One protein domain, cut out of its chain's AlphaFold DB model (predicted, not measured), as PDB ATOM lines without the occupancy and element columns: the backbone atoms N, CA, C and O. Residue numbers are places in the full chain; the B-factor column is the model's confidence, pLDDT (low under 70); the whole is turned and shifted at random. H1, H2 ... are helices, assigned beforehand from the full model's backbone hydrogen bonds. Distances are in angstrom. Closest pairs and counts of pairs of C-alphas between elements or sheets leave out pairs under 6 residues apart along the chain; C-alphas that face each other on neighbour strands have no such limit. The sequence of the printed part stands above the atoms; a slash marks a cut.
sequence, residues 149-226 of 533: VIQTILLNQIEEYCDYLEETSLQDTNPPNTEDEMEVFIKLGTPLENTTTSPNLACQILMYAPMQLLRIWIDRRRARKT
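This is residues 149 to 226 of the 533 residues of an uncharacterized protein of Aphis glycines (UniProt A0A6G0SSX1). A long helix, H1, runs the length of the model, and H4 crosses it near its middle like the second stroke of an X, while the two shorter helices H2 and H3 gather beside the first half of H4. Between H2 and H3 a long link without a named element runs back in the direction opposite to H1's course. The printed part has 78 residues with four named helices, in the order H1, H2, H3, H4, and no named strand; the class is all helix, and the helices that touch are mostly crossed. The whole is compact, with a radius of gyration of the C-alphas of 12.3 A, and its C-alphas span 35 by 25 by 20 A.

Start with H1, residues 149 to 171, and look first at its residues 157 to 161, for with these alone it touches H3, residues 202 to 208. The closest C-alphas of the two are those of Gln 157 and Ala 202, 7.1 A apart, and the lines of the two helices are about perpendicular, at 82 degrees. Next look at residues 158 to 162 of H1, which alone touch H4, residues 210 to 225; H4 for its part uses residues 213 to 217 alone. Their closest C-alphas, those of Cys 162 and Trp 217, are 5.8 A apart, and the two helices run the same way at a steep tilt of 62 degrees. Further along H1 you come to Leu 165, whose C-alpha is 7.8 A from that of Ile 186 in H2, residues 179 to 188; this is the closest pair of H1 and H2, which are close but not clearly touching and about perpendicular, at 77 degrees. H2 touches H4, with 9 pairs of C-alphas within 8 A, the closest being those of Glu 183 and Leu 214, 6.3 A apart; they run opposite ways at a steep tilt of 52 degrees. H2 and H3 are close but not clearly touching, and their closest C-alphas are those of Lys 187 and Leu 206, 7.7 A apart. H3 and H4 are also close but not clearly touching: the C-alphas of Ile 205 and Leu 213, their closest, are 7.7 A apart, and at 70.1 degrees their lines are only just about perpendicular. In the backbones of H1, H2 and H3 every pair of O i and N i+4 is within hydrogen-bond range, and in H4 this holds for 11 of 12 pairs.

Find C-alpha 149 at (-18.274, -45.110, -30.391); from there H1 runs through 23 residues to C-alpha 171 at (-2.641, -15.517, -36.141), 34.0 A from its first C-alpha. H2 has 10 residues, from Glu 179 to Leu 188, and H3 has 7, from Ala 202 to Tyr 208; their lengths are 14.3 A and 10.1 A. H4 has 16 residues, from Pro 210 to Lys 225, and covers 22.5 A; find its last C-alpha, 225, at (0.827, -21.259, -18.176).

The two C-alphas farthest apart are those of Val 149 and Thr 173, at 39.0 A, and the printed part has no cut. The link from H1 to H2 is short, with 7 residues, and the link from H3 to H4 is tight, with Ala 209 alone between them. The link from H2 to H3 is long: look at residues 189 to 201, whose C-alphas lie 9 to 18 A from the mean of the C-alphas. The mean pLDDT of the printed part is 83.3, and the values under 70 are found at residues 189 to 197 and at residue 226.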
ATOM      1  N   VAL A 149     -19.376 -45.208 -29.409       92.38
ATOM      2  CA  VAL A 149     -18.274 -45.110 -30.391       92.38
ATOM      3  C   VAL A 149     -18.151 -43.681 -30.931       92.38
ATOM      4  O   VAL A 149     -17.050 -43.147 -31.037       92.38
ATOM      5  N   ILE A 150     -19.281 -43.031 -31.231       91.69
ATOM      6  CA  ILE A 150     -19.288 -41.641 -31.709       91.69
ATOM      7  C   ILE A 150     -18.855 -40.657 -30.607       91.69
ATOM      8  O   ILE A 150     -18.243 -39.645 -30.920       91.69
ATOM      9  N   GLN A 151     -19.082 -40.962 -29.324       93.81
ATOM     10  CA  GLN A 151     -18.561 -40.188 -28.191       93.81
ATOM     11  C   GLN A 151     -17.031 -40.068 -28.239       93.81
ATOM     12  O   GLN A 151     -16.511 -38.973 -28.051       93.81
ATOM     13  N   THR A 152     -16.306 -41.151 -28.540       91.25
ATOM     14  CA  THR A 152     -14.842 -41.101 -28.695       91.25
ATOM     15  C   THR A 152     -14.436 -40.210 -29.872       91.25
ATOM     16  O   THR A 152     -13.559 -39.368 -29.730       91.25
ATOM     17  N   ILE A 153     -15.125 -40.326 -31.014       90.56
ATOM     18  CA  ILE A 153     -14.883 -39.476 -32.195       90.56
ATOM     19  C   ILE A 153     -15.145 -37.992 -31.881       90.56
ATOM     20  O   ILE A 153     -14.368 -37.131 -32.282       90.56
ATOM     21  N   LEU A 154     -16.214 -37.699 -31.137       92.56
ATOM     22  CA  LEU A 154     -16.580 -36.352 -30.704       92.56
ATOM     23  C   LEU A 154     -15.522 -35.739 -29.778       92.56
ATOM     24  O   LEU A 154     -15.205 -34.566 -29.936       92.56
ATOM     25  N   LEU A 155     -14.978 -36.511 -28.832       91.50
ATOM     26  CA  LEU A 155     -13.919 -36.038 -27.935       91.50
ATOM     27  C   LEU A 155     -12.642 -35.702 -28.716       91.50
ATOM     28  O   LEU A 155     -12.139 -34.590 -28.575       91.50
ATOM     29  N   ASN A 156     -12.200 -36.583 -29.619       90.06
ATOM     30  CA  ASN A 156     -11.063 -36.305 -30.502       90.06
ATOM     31  C   ASN A 156     -11.301 -35.038 -31.348       90.06
ATOM     32  O   ASN A 156     -10.433 -34.178 -31.433       90.06
ATOM     33  N   GLN A 157     -12.503 -34.866 -31.915       89.75
ATOM     34  CA  GLN A 157     -12.844 -33.663 -32.683       89.75
ATOM     35  C   GLN A 157     -12.906 -32.387 -31.830       89.75
ATOM     36  O   GLN A 157     -12.681 -31.306 -32.362       89.75
ATOM     37  N   ILE A 158     -13.179 -32.473 -30.525       90.25
ATOM     38  CA  ILE A 158     -13.085 -31.329 -29.601       90.25
ATOM     39  C   ILE A 158     -11.619 -30.969 -29.321       90.25
ATOM     40  O   ILE A 158     -11.305 -29.786 -29.189       90.25
ATOM     41  N   GLU A 159     -10.713 -31.949 -29.278       89.19
ATOM     42  CA  GLU A 159      -9.267 -31.711 -29.181       89.19
ATOM     43  C   GLU A 159      -8.723 -31.073 -30.472       89.19
ATOM     44  O   GLU A 159      -8.124 -29.998 -30.390       89.19
ATOM     45  N   GLU A 160      -9.058 -31.630 -31.647       88.25
ATOM     46  CA  GLU A 160      -8.775 -31.047 -32.975       88.25
ATOM     47  C   GLU A 160      -9.288 -29.592 -33.074       88.25
ATOM     48  O   GLU A 160      -8.590 -28.703 -33.569       88.25
ATOM     49  N   TYR A 161     -10.493 -29.311 -32.558       88.38
ATOM     50  CA  TYR A 161     -11.056 -27.957 -32.536       88.38
ATOM     51  C   TYR A 161     -10.290 -27.022 -31.585       88.38
ATOM     52  O   TYR A 161     -10.075 -25.853 -31.904       88.38
ATOM     53  N   CYS A 162      -9.851 -27.514 -30.422       88.94
ATOM     54  CA  CYS A 162      -9.019 -26.745 -29.494       88.94
ATOM     55  C   CYS A 162      -7.631 -26.417 -30.072       88.94
ATOM     56  O   CYS A 162      -7.089 -25.361 -29.747       88.94
ATOM     57  N   ASP A 163      -7.052 -27.291 -30.903       88.31
ATOM     58  CA  ASP A 163      -5.820 -26.993 -31.647       88.31
ATOM     59  C   ASP A 163      -6.060 -25.891 -32.684       88.31
ATOM     60  O   ASP A 163      -5.378 -24.866 -32.659       88.31
ATOM     61  N   TYR A 164      -7.096 -26.039 -33.515       87.31
ATOM     62  CA  TYR A 164      -7.481 -25.039 -34.515       87.31
ATOM     63  C   TYR A 164      -7.768 -23.652 -33.907       87.31
ATOM     64  O   TYR A 164      -7.322 -22.634 -34.443       87.31
ATOM     65  N   LEU A 165      -8.472 -23.587 -32.769       87.12
ATOM     66  CA  LEU A 165      -8.715 -22.332 -32.045       87.12
ATOM     67  C   LEU A 165      -7.419 -21.700 -31.534       87.12
ATOM     68  O   LEU A 165      -7.268 -20.480 -31.616       87.12
ATOM     69  N   GLU A 166      -6.478 -22.502 -31.033       86.44
ATOM     70  CA  GLU A 166      -5.191 -21.990 -30.571       86.44
ATOM     71  C   GLU A 166      -4.358 -21.449 -31.742       86.44
ATOM     72  O   GLU A 166      -3.918 -20.300 -31.678       86.44
ATOM     73  N   GLU A 167      -4.209 -22.208 -32.832       85.56
ATOM     74  CA  GLU A 167      -3.485 -21.770 -34.033       85.56
ATOM     75  C   GLU A 167      -4.093 -20.506 -34.650       85.56
ATOM     76  O   GLU A 167      -3.364 -19.567 -34.972       85.56
ATOM     77  N   THR A 168      -5.423 -20.441 -34.760       84.75
ATOM     78  CA  THR A 168      -6.124 -19.256 -35.281       84.75
ATOM     79  C   THR A 168      -5.938 -18.061 -34.345       84.75
ATOM     80  O   THR A 168      -5.693 -16.949 -34.805       84.75
ATOM     81  N   SER A 169      -5.970 -18.271 -33.022       84.38
ATOM     82  CA  SER A 169      -5.737 -17.194 -32.050       84.38
ATOM     83  C   SER A 169      -4.311 -16.636 -32.091       84.38
ATOM     84  O   SER A 169      -4.125 -15.453 -31.831       84.38
ATOM     85  N   LEU A 170      -3.312 -17.448 -32.461       82.62
ATOM     86  CA  LEU A 170      -1.923 -17.011 -32.648       82.62
ATOM     87  C   LEU A 170      -1.707 -16.221 -33.952       82.62
ATOM     88  O   LEU A 170      -0.676 -15.565 -34.095       82.62
ATOM     89  N   GLN A 171      -2.656 -16.283 -34.890       80.38
ATOM     90  CA  GLN A 171      -2.641 -15.517 -36.141       80.38
ATOM     91  C   GLN A 171      -3.401 -14.184 -36.033       80.38
ATOM     92  O   GLN A 171      -3.231 -13.322 -36.896       80.38
ATOM     93  N   ASP A 172      -4.216 -13.985 -34.989       76.12
ATOM     94  CA  ASP A 172      -4.897 -12.711 -34.754       76.12
ATOM     95  C   ASP A 172      -3.920 -11.642 -34.233       76.12
ATOM     96  O   ASP A 172      -3.062 -11.879 -33.384       76.12
ATOM     97  N   THR A 173      -4.107 -10.419 -34.721       72.62
ATOM     98  CA  THR A 173      -3.489  -9.193 -34.204       72.62
ATOM     99  C   THR A 173      -3.762  -8.932 -32.720       72.62
ATOM    100  O   THR A 173      -2.936  -8.307 -32.057       72.62
ATOM    101  N   ASN A 174      -4.910  -9.381 -32.202       78.50
ATOM    102  CA  ASN A 174      -5.315  -9.248 -30.806       78.50
ATOM    103  C   ASN A 174      -5.859 -10.601 -30.306       78.50
ATOM    104  O   ASN A 174      -7.075 -10.800 -30.305       78.50
ATOM    105  N   PRO A 175      -4.991 -11.547 -29.894       79.44
ATOM    106  CA  PRO A 175      -5.435 -12.843 -29.392       79.44
ATOM    107  C   PRO A 175      -6.417 -12.676 -28.219       79.44
ATOM    108  O   PRO A 175      -6.127 -11.895 -27.306       79.44
ATOM    109  N   PRO A 176      -7.535 -13.427 -28.176       83.38
ATOM    110  CA  PRO A 176      -8.475 -13.373 -27.060       83.38
ATOM    111  C   PRO A 176      -7.794 -13.851 -25.771       83.38
ATOM    112  O   PRO A 176      -7.236 -14.952 -25.723       83.38
ATOM    113  N   ASN A 177      -7.820 -13.016 -24.732       80.69
ATOM    114  CA  ASN A 177      -7.138 -13.218 -23.452       80.69
ATOM    115  C   ASN A 177      -8.093 -13.281 -22.247       80.69
ATOM    116  O   ASN A 177      -7.719 -13.875 -21.231       80.69
ATOM    117  N   THR A 178      -9.298 -12.707 -22.335       86.62
ATOM    118  CA  THR A 178     -10.364 -12.883 -21.328       86.62
ATOM    119  C   THR A 178     -11.314 -14.029 -21.694       86.62
ATOM    120  O   THR A 178     -11.380 -14.451 -22.849       86.62
ATOM    121  N   GLU A 179     -12.060 -14.559 -20.713       86.38
ATOM    122  CA  GLU A 179     -13.037 -15.633 -20.973       86.38
ATOM    123  C   GLU A 179     -14.162 -15.150 -21.912       86.38
ATOM    124  O   GLU A 179     -14.557 -15.890 -22.812       86.38
ATOM    125  N   ASP A 180     -14.588 -13.884 -21.786       85.50
ATOM    126  CA  ASP A 180     -15.583 -13.245 -22.660       85.50
ATOM    127  C   ASP A 180     -15.079 -13.094 -24.110       85.50
ATOM    128  O   ASP A 180     -15.791 -13.425 -25.060       85.50
ATOM    129  N   GLU A 181     -13.831 -12.643 -24.305       85.94
ATOM    130  CA  GLU A 181     -13.198 -12.577 -25.633       85.94
ATOM    131  C   GLU A 181     -13.095 -13.965 -26.274       85.94
ATOM    132  O   GLU A 181     -13.375 -14.118 -27.462       85.94
ATOM    133  N   MET A 182     -12.725 -14.989 -25.497       86.06
ATOM    134  CA  MET A 182     -12.639 -16.369 -25.978       86.06
ATOM    135  C   MET A 182     -14.026 -16.942 -26.329       86.06
ATOM    136  O   MET A 182     -14.146 -17.677 -27.312       86.06
ATOM    137  N   GLU A 183     -15.086 -16.579 -25.596       86.81
ATOM    138  CA  GLU A 183     -16.467 -16.952 -25.931       86.81
ATOM    139  C   GLU A 183     -16.933 -16.293 -27.240       86.81
ATOM    140  O   GLU A 183     -17.523 -16.953 -28.101       86.81
ATOM    141  N   VAL A 184     -16.639 -15.001 -27.424       85.06
ATOM    142  CA  VAL A 184     -16.936 -14.263 -28.664       85.06
ATOM    143  C   VAL A 184     -16.146 -14.832 -29.846       85.06
ATOM    144  O   VAL A 184     -16.719 -15.019 -30.919       85.06
ATOM    145  N   PHE A 185     -14.875 -15.187 -29.651       85.31
ATOM    146  CA  PHE A 185     -14.028 -15.802 -30.676       85.31
ATOM    147  C   PHE A 185     -14.588 -17.157 -31.144       85.31
ATOM    148  O   PHE A 185     -14.722 -17.380 -32.346       85.31
ATOM    149  N   ILE A 186     -15.030 -18.025 -30.222       85.69
ATOM    150  CA  ILE A 186     -15.716 -19.287 -30.566       85.69
ATOM    151  C   ILE A 186     -17.028 -19.033 -31.325       85.69
ATOM    152  O   ILE A 186     -17.344 -19.761 -32.262       85.69
ATOM    153  N   LYS A 187     -17.796 -18.002 -30.949       81.25
ATOM    154  CA  LYS A 187     -19.078 -17.655 -31.592       81.25
ATOM    155  C   LYS A 187     -18.941 -17.025 -32.981       81.25
ATOM    156  O   LYS A 187     -19.904 -17.073 -33.746       81.25
ATOM    157  N   LEU A 188     -17.797 -16.416 -33.290       77.50
ATOM    158  CA  LEU A 188     -17.492 -15.821 -34.597       77.50
ATOM    159  C   LEU A 188     -16.679 -16.754 -35.511       77.50
ATOM    160  O   LEU A 188     -16.662 -16.543 -36.723       77.50
ATOM    161  N   GLY A 189     -16.014 -17.766 -34.948       68.81
ATOM    162  CA  GLY A 189     -15.178 -18.712 -35.683       68.81
ATOM    163  C   GLY A 189     -15.953 -19.593 -36.668       68.81
ATOM    164  O   GLY A 189     -17.079 -20.023 -36.416       68.81
ATOM    165  N   THR A 190     -15.320 -19.900 -37.800       67.25
ATOM    166  CA  THR A 190     -15.839 -20.851 -38.793       67.25
ATOM    167  C   THR A 190     -15.764 -22.296 -38.287       67.25
ATOM    168  O   THR A 190     -14.799 -22.633 -37.597       67.25
ATOM    169  N   PRO A 191     -16.719 -23.178 -38.652       64.88
ATOM    170  CA  PRO A 191     -16.617 -24.609 -38.371       64.88
ATOM    171  C   PRO A 191     -15.363 -25.231 -38.997       64.88
ATOM    172  O   PRO A 191     -14.923 -24.819 -40.070       64.88
ATOM    173  N   LEU A 192     -14.827 -26.276 -38.367       65.88
ATOM    174  CA  LEU A 192     -13.676 -27.020 -38.879       65.88
ATOM    175  C   LEU A 192     -14.069 -27.868 -40.109       65.88
ATOM    176  O   LEU A 192     -14.581 -28.982 -39.984       65.88
ATOM    177  N   GLU A 193     -13.838 -27.326 -41.308       59.06
ATOM    178  CA  GLU A 193     -14.233 -27.951 -42.586       59.06
ATOM    179  C   GLU A 193     -13.399 -29.198 -42.950       59.06
ATOM    180  O   GLU A 193     -13.871 -30.064 -43.686       59.06
ATOM    181  N   ASN A 194     -12.180 -29.323 -42.409       57.53
ATOM    182  CA  ASN A 194     -11.144 -30.245 -42.900       57.53
ATOM    183  C   ASN A 194     -10.908 -31.509 -42.043       57.53
ATOM    184  O   ASN A 194      -9.877 -32.164 -42.202       57.53
ATOM    185  N   THR A 195     -11.824 -31.889 -41.141       57.91
ATOM    186  CA  THR A 195     -11.671 -33.130 -40.353       57.91
ATOM    187  C   THR A 195     -11.685 -34.362 -41.270       57.91
ATOM    188  O   THR A 195     -12.700 -34.656 -41.906       57.91
ATOM    189  N   THR A 196     -10.602 -35.139 -41.304       59.97
ATOM    190  CA  THR A 196     -10.561 -36.429 -42.028       59.97
ATOM    191  C   THR A 196     -11.398 -37.514 -41.338       59.97
ATOM    192  O   THR A 196     -11.833 -38.475 -41.974       59.97
ATOM    193  N   THR A 197     -11.655 -37.343 -40.041       67.62
ATOM    194  CA  THR A 197     -12.448 -38.235 -39.191       67.62
ATOM    195  C   THR A 197     -13.946 -38.124 -39.504       67.62
ATOM    196  O   THR A 197     -14.514 -37.032 -39.481       67.62
ATOM    197  N   SER A 198     -14.619 -39.256 -39.753       71.12
ATOM    198  CA  SER A 198     -16.069 -39.304 -40.012       71.12
ATOM    199  C   SER A 198     -16.837 -40.003 -38.876       71.12
ATOM    200  O   SER A 198     -16.353 -41.015 -38.367       71.12
ATOM    201  N   PRO A 199     -18.034 -39.519 -38.480       82.88
ATOM    202  CA  PRO A 199     -18.721 -38.313 -38.966       82.88
ATOM    203  C   PRO A 199     -18.048 -37.013 -38.488       82.88
ATOM    204  O   PRO A 199     -17.507 -36.977 -37.389       82.88
ATOM    205  N   ASN A 200     -18.124 -35.935 -39.277       85.75
ATOM    206  CA  ASN A 200     -17.759 -34.588 -38.815       85.75
ATOM    207  C   ASN A 200     -18.892 -34.042 -37.923       85.75
ATOM    208  O   ASN A 200     -20.043 -33.955 -38.360       85.75
ATOM    209  N   LEU A 201     -18.565 -33.690 -36.676       88.62
ATOM    210  CA  LEU A 201     -19.494 -33.130 -35.692       88.62
ATOM    211  C   LEU A 201     -19.201 -31.657 -35.351       88.62
ATOM    212  O   LEU A 201     -19.879 -31.112 -34.483       88.62
ATOM    213  N   ALA A 202     -18.270 -30.983 -36.036       84.94
ATOM    214  CA  ALA A 202     -17.837 -29.607 -35.750       84.94
ATOM    215  C   ALA A 202     -19.009 -28.613 -35.636       84.94
ATOM    216  O   ALA A 202     -19.105 -27.859 -34.666       84.94
ATOM    217  N   CYS A 203     -19.968 -28.670 -36.565       86.38
ATOM    218  CA  CYS A 203     -21.176 -27.842 -36.500       86.38
ATOM    219  C   CYS A 203     -22.069 -28.177 -35.289       86.38
ATOM    220  O   CYS A 203     -22.681 -27.281 -34.715       86.38
ATOM    221  N   GLN A 204     -22.134 -29.447 -34.864       89.69
ATOM    222  CA  GLN A 204     -22.884 -29.845 -33.665       89.69
ATOM    223  C   GLN A 204     -22.169 -29.409 -32.374       89.69
ATOM    224  O   GLN A 204     -22.841 -28.996 -31.429       89.69
ATOM    225  N   ILE A 205     -20.830 -29.439 -32.342       89.06
ATOM    226  CA  ILE A 205     -20.017 -28.904 -31.235       89.06
ATOM    227  C   ILE A 205     -20.306 -27.407 -31.059       89.06
ATOM    228  O   ILE A 205     -20.680 -26.989 -29.964       89.06
ATOM    229  N   LEU A 206     -20.228 -26.611 -32.134       87.62
ATOM    230  CA  LEU A 206     -20.534 -25.174 -32.086       87.62
ATOM    231  C   LEU A 206     -21.979 -24.877 -31.657       87.62
ATOM    232  O   LEU A 206     -22.210 -23.962 -30.870       87.62
ATOM    233  N   MET A 207     -22.957 -25.643 -32.153       87.94
ATOM    234  CA  MET A 207     -24.375 -25.408 -31.851       87.94
ATOM    235  C   MET A 207     -24.790 -25.811 -30.429       87.94
ATOM    236  O   MET A 207     -25.677 -25.174 -29.862       87.94
ATOM    237  N   TYR A 208     -24.202 -26.873 -29.867       88.94
ATOM    238  CA  TYR A 208     -24.693 -27.493 -28.628       88.94
ATOM    239  C   TYR A 208     -23.683 -27.509 -27.472       88.94
ATOM    240  O   TYR A 208     -24.094 -27.704 -26.328       88.94
ATOM    241  N   ALA A 209     -22.391 -27.291 -27.734       90.19
ATOM    242  CA  ALA A 209     -21.317 -27.367 -26.742       90.19
ATOM    243  C   ALA A 209     -20.315 -26.176 -26.705       90.19
ATOM    244  O   ALA A 209     -19.168 -26.391 -26.300       90.19
ATOM    245  N   PRO A 210     -20.670 -24.920 -27.064       89.81
ATOM    246  CA  PRO A 210     -19.687 -23.831 -27.126       89.81
ATOM    247  C   PRO A 210     -19.081 -23.488 -25.753       89.81
ATOM    248  O   PRO A 210     -17.889 -23.214 -25.664       89.81
ATOM    249  N   MET A 211     -19.856 -23.581 -24.664       89.94
ATOM    250  CA  MET A 211     -19.364 -23.320 -23.298       89.94
ATOM    251  C   MET A 211     -18.425 -24.421 -22.784       89.94
ATOM    252  O   MET A 211     -17.557 -24.175 -21.948       89.94
ATOM    253  N   GLN A 212     -18.603 -25.649 -23.264       91.44
ATOM    254  CA  GLN A 212     -17.755 -26.794 -22.960       91.44
ATOM    255  C   GLN A 212     -16.424 -26.677 -23.698       91.44
ATOM    256  O   GLN A 212     -15.374 -26.830 -23.081       91.44
ATOM    257  N   LEU A 213     -16.479 -26.352 -24.993       90.88
ATOM    258  CA  LEU A 213     -15.310 -26.074 -25.825       90.88
ATOM    259  C   LEU A 213     -14.484 -24.920 -25.235       90.88
ATOM    260  O   LEU A 213     -13.281 -25.065 -25.041       90.88
ATOM    261  N   LEU A 214     -15.148 -23.826 -24.844       90.81
ATOM    262  CA  LEU A 214     -14.540 -22.694 -24.140       90.81
ATOM    263  C   LEU A 214     -13.809 -23.132 -22.863       90.81
ATOM    264  O   LEU A 214     -12.640 -22.801 -22.686       90.81
ATOM    265  N   ARG A 215     -14.466 -23.910 -21.992       91.00
ATOM    266  CA  ARG A 215     -13.856 -24.435 -20.756       91.00
ATOM    267  C   ARG A 215     -12.617 -25.284 -21.030       91.00
ATOM    268  O   ARG A 215     -11.573 -25.025 -20.440       91.00
ATOM    269  N   ILE A 216     -12.714 -26.248 -21.946       90.88
ATOM    270  CA  ILE A 216     -11.600 -27.135 -22.310       90.88
ATOM    271  C   ILE A 216     -10.424 -26.316 -22.865       90.88
ATOM    272  O   ILE A 216      -9.279 -26.539 -22.469       90.88
ATOM    273  N   TRP A 217     -10.690 -25.316 -23.710       90.81
ATOM    274  CA  TRP A 217      -9.659 -24.432 -24.261       90.81
ATOM    275  C   TRP A 217      -9.001 -23.544 -23.191       90.81
ATOM    276  O   TRP A 217      -7.771 -23.440 -23.149       90.81
ATOM    277  N   ILE A 218      -9.788 -22.958 -22.279       89.88
ATOM    278  CA  ILE A 218      -9.281 -22.181 -21.137       89.88
ATOM    279  C   ILE A 218      -8.401 -23.054 -20.236       89.88
ATOM    280  O   ILE A 218      -7.280 -22.662 -19.915       89.88
ATOM    281  N   ASP A 219      -8.862 -24.240 -19.842       89.50
ATOM    282  CA  ASP A 219      -8.117 -25.104 -18.923       89.50
ATOM    283  C   ASP A 219      -6.843 -25.668 -19.587       89.50
ATOM    284  O   ASP A 219      -5.781 -25.704 -18.959       89.50
ATOM    285  N   ARG A 220      -6.875 -25.949 -20.900       88.62
ATOM    286  CA  ARG A 220      -5.686 -26.294 -21.707       88.62
ATOM    287  C   ARG A 220      -4.691 -25.131 -21.858       88.62
ATOM    288  O   ARG A 220      -3.487 -25.363 -22.002       88.62
ATOM    289  N   ARG A 221      -5.152 -23.876 -21.812       86.56
ATOM    290  CA  ARG A 221      -4.292 -22.677 -21.729       86.56
ATOM    291  C   ARG A 221      -3.749 -22.446 -20.316       86.56
ATOM    292  O   ARG A 221      -2.597 -22.040 -20.182       86.56
ATOM    293  N   ARG A 222      -4.528 -22.733 -19.264       86.75
ATOM    294  CA  ARG A 222      -4.078 -22.680 -17.858       86.75
ATOM    295  C   ARG A 222      -2.947 -23.674 -17.606       86.75
ATOM    296  O   ARG A 222      -1.894 -23.254 -17.139       86.75
ATOM    297  N   ALA A 223      -3.122 -24.933 -18.015       85.62
ATOM    298  CA  ALA A 223      -2.111 -25.986 -17.879       85.62
ATOM    299  C   ALA A 223      -0.770 -25.628 -18.552       85.62
ATOM    300  O   ALA A 223       0.288 -25.912 -18.005       85.62
ATOM    301  N   ARG A 224      -0.798 -24.931 -19.700       77.19
ATOM    302  CA  ARG A 224       0.415 -24.431 -20.381       77.19
ATOM    303  C   ARG A 224       1.054 -23.198 -19.724       77.19
ATOM    304  O   ARG A 224       2.220 -22.922 -19.987       77.19
ATOM    305  N   LYS A 225       0.318 -22.444 -18.899       70.81
ATOM    306  CA  LYS A 225       0.827 -21.259 -18.176       70.81
ATOM    307  C   LYS A 225       1.405 -21.588 -16.797       70.81
ATOM    308  O   LYS A 225       2.109 -20.753 -16.237       70.81
ATOM    309  N   THR A 226       1.144 -22.779 -16.262       53.16
ATOM    310  CA  THR A 226       1.852 -23.343 -15.106       53.16
ATOM    311  C   THR A 226       3.062 -24.148 -15.585       53.16
ATOM    312  O   THR A 226       2.860 -25.231 -16.131       53.16
TER     313      THR A 226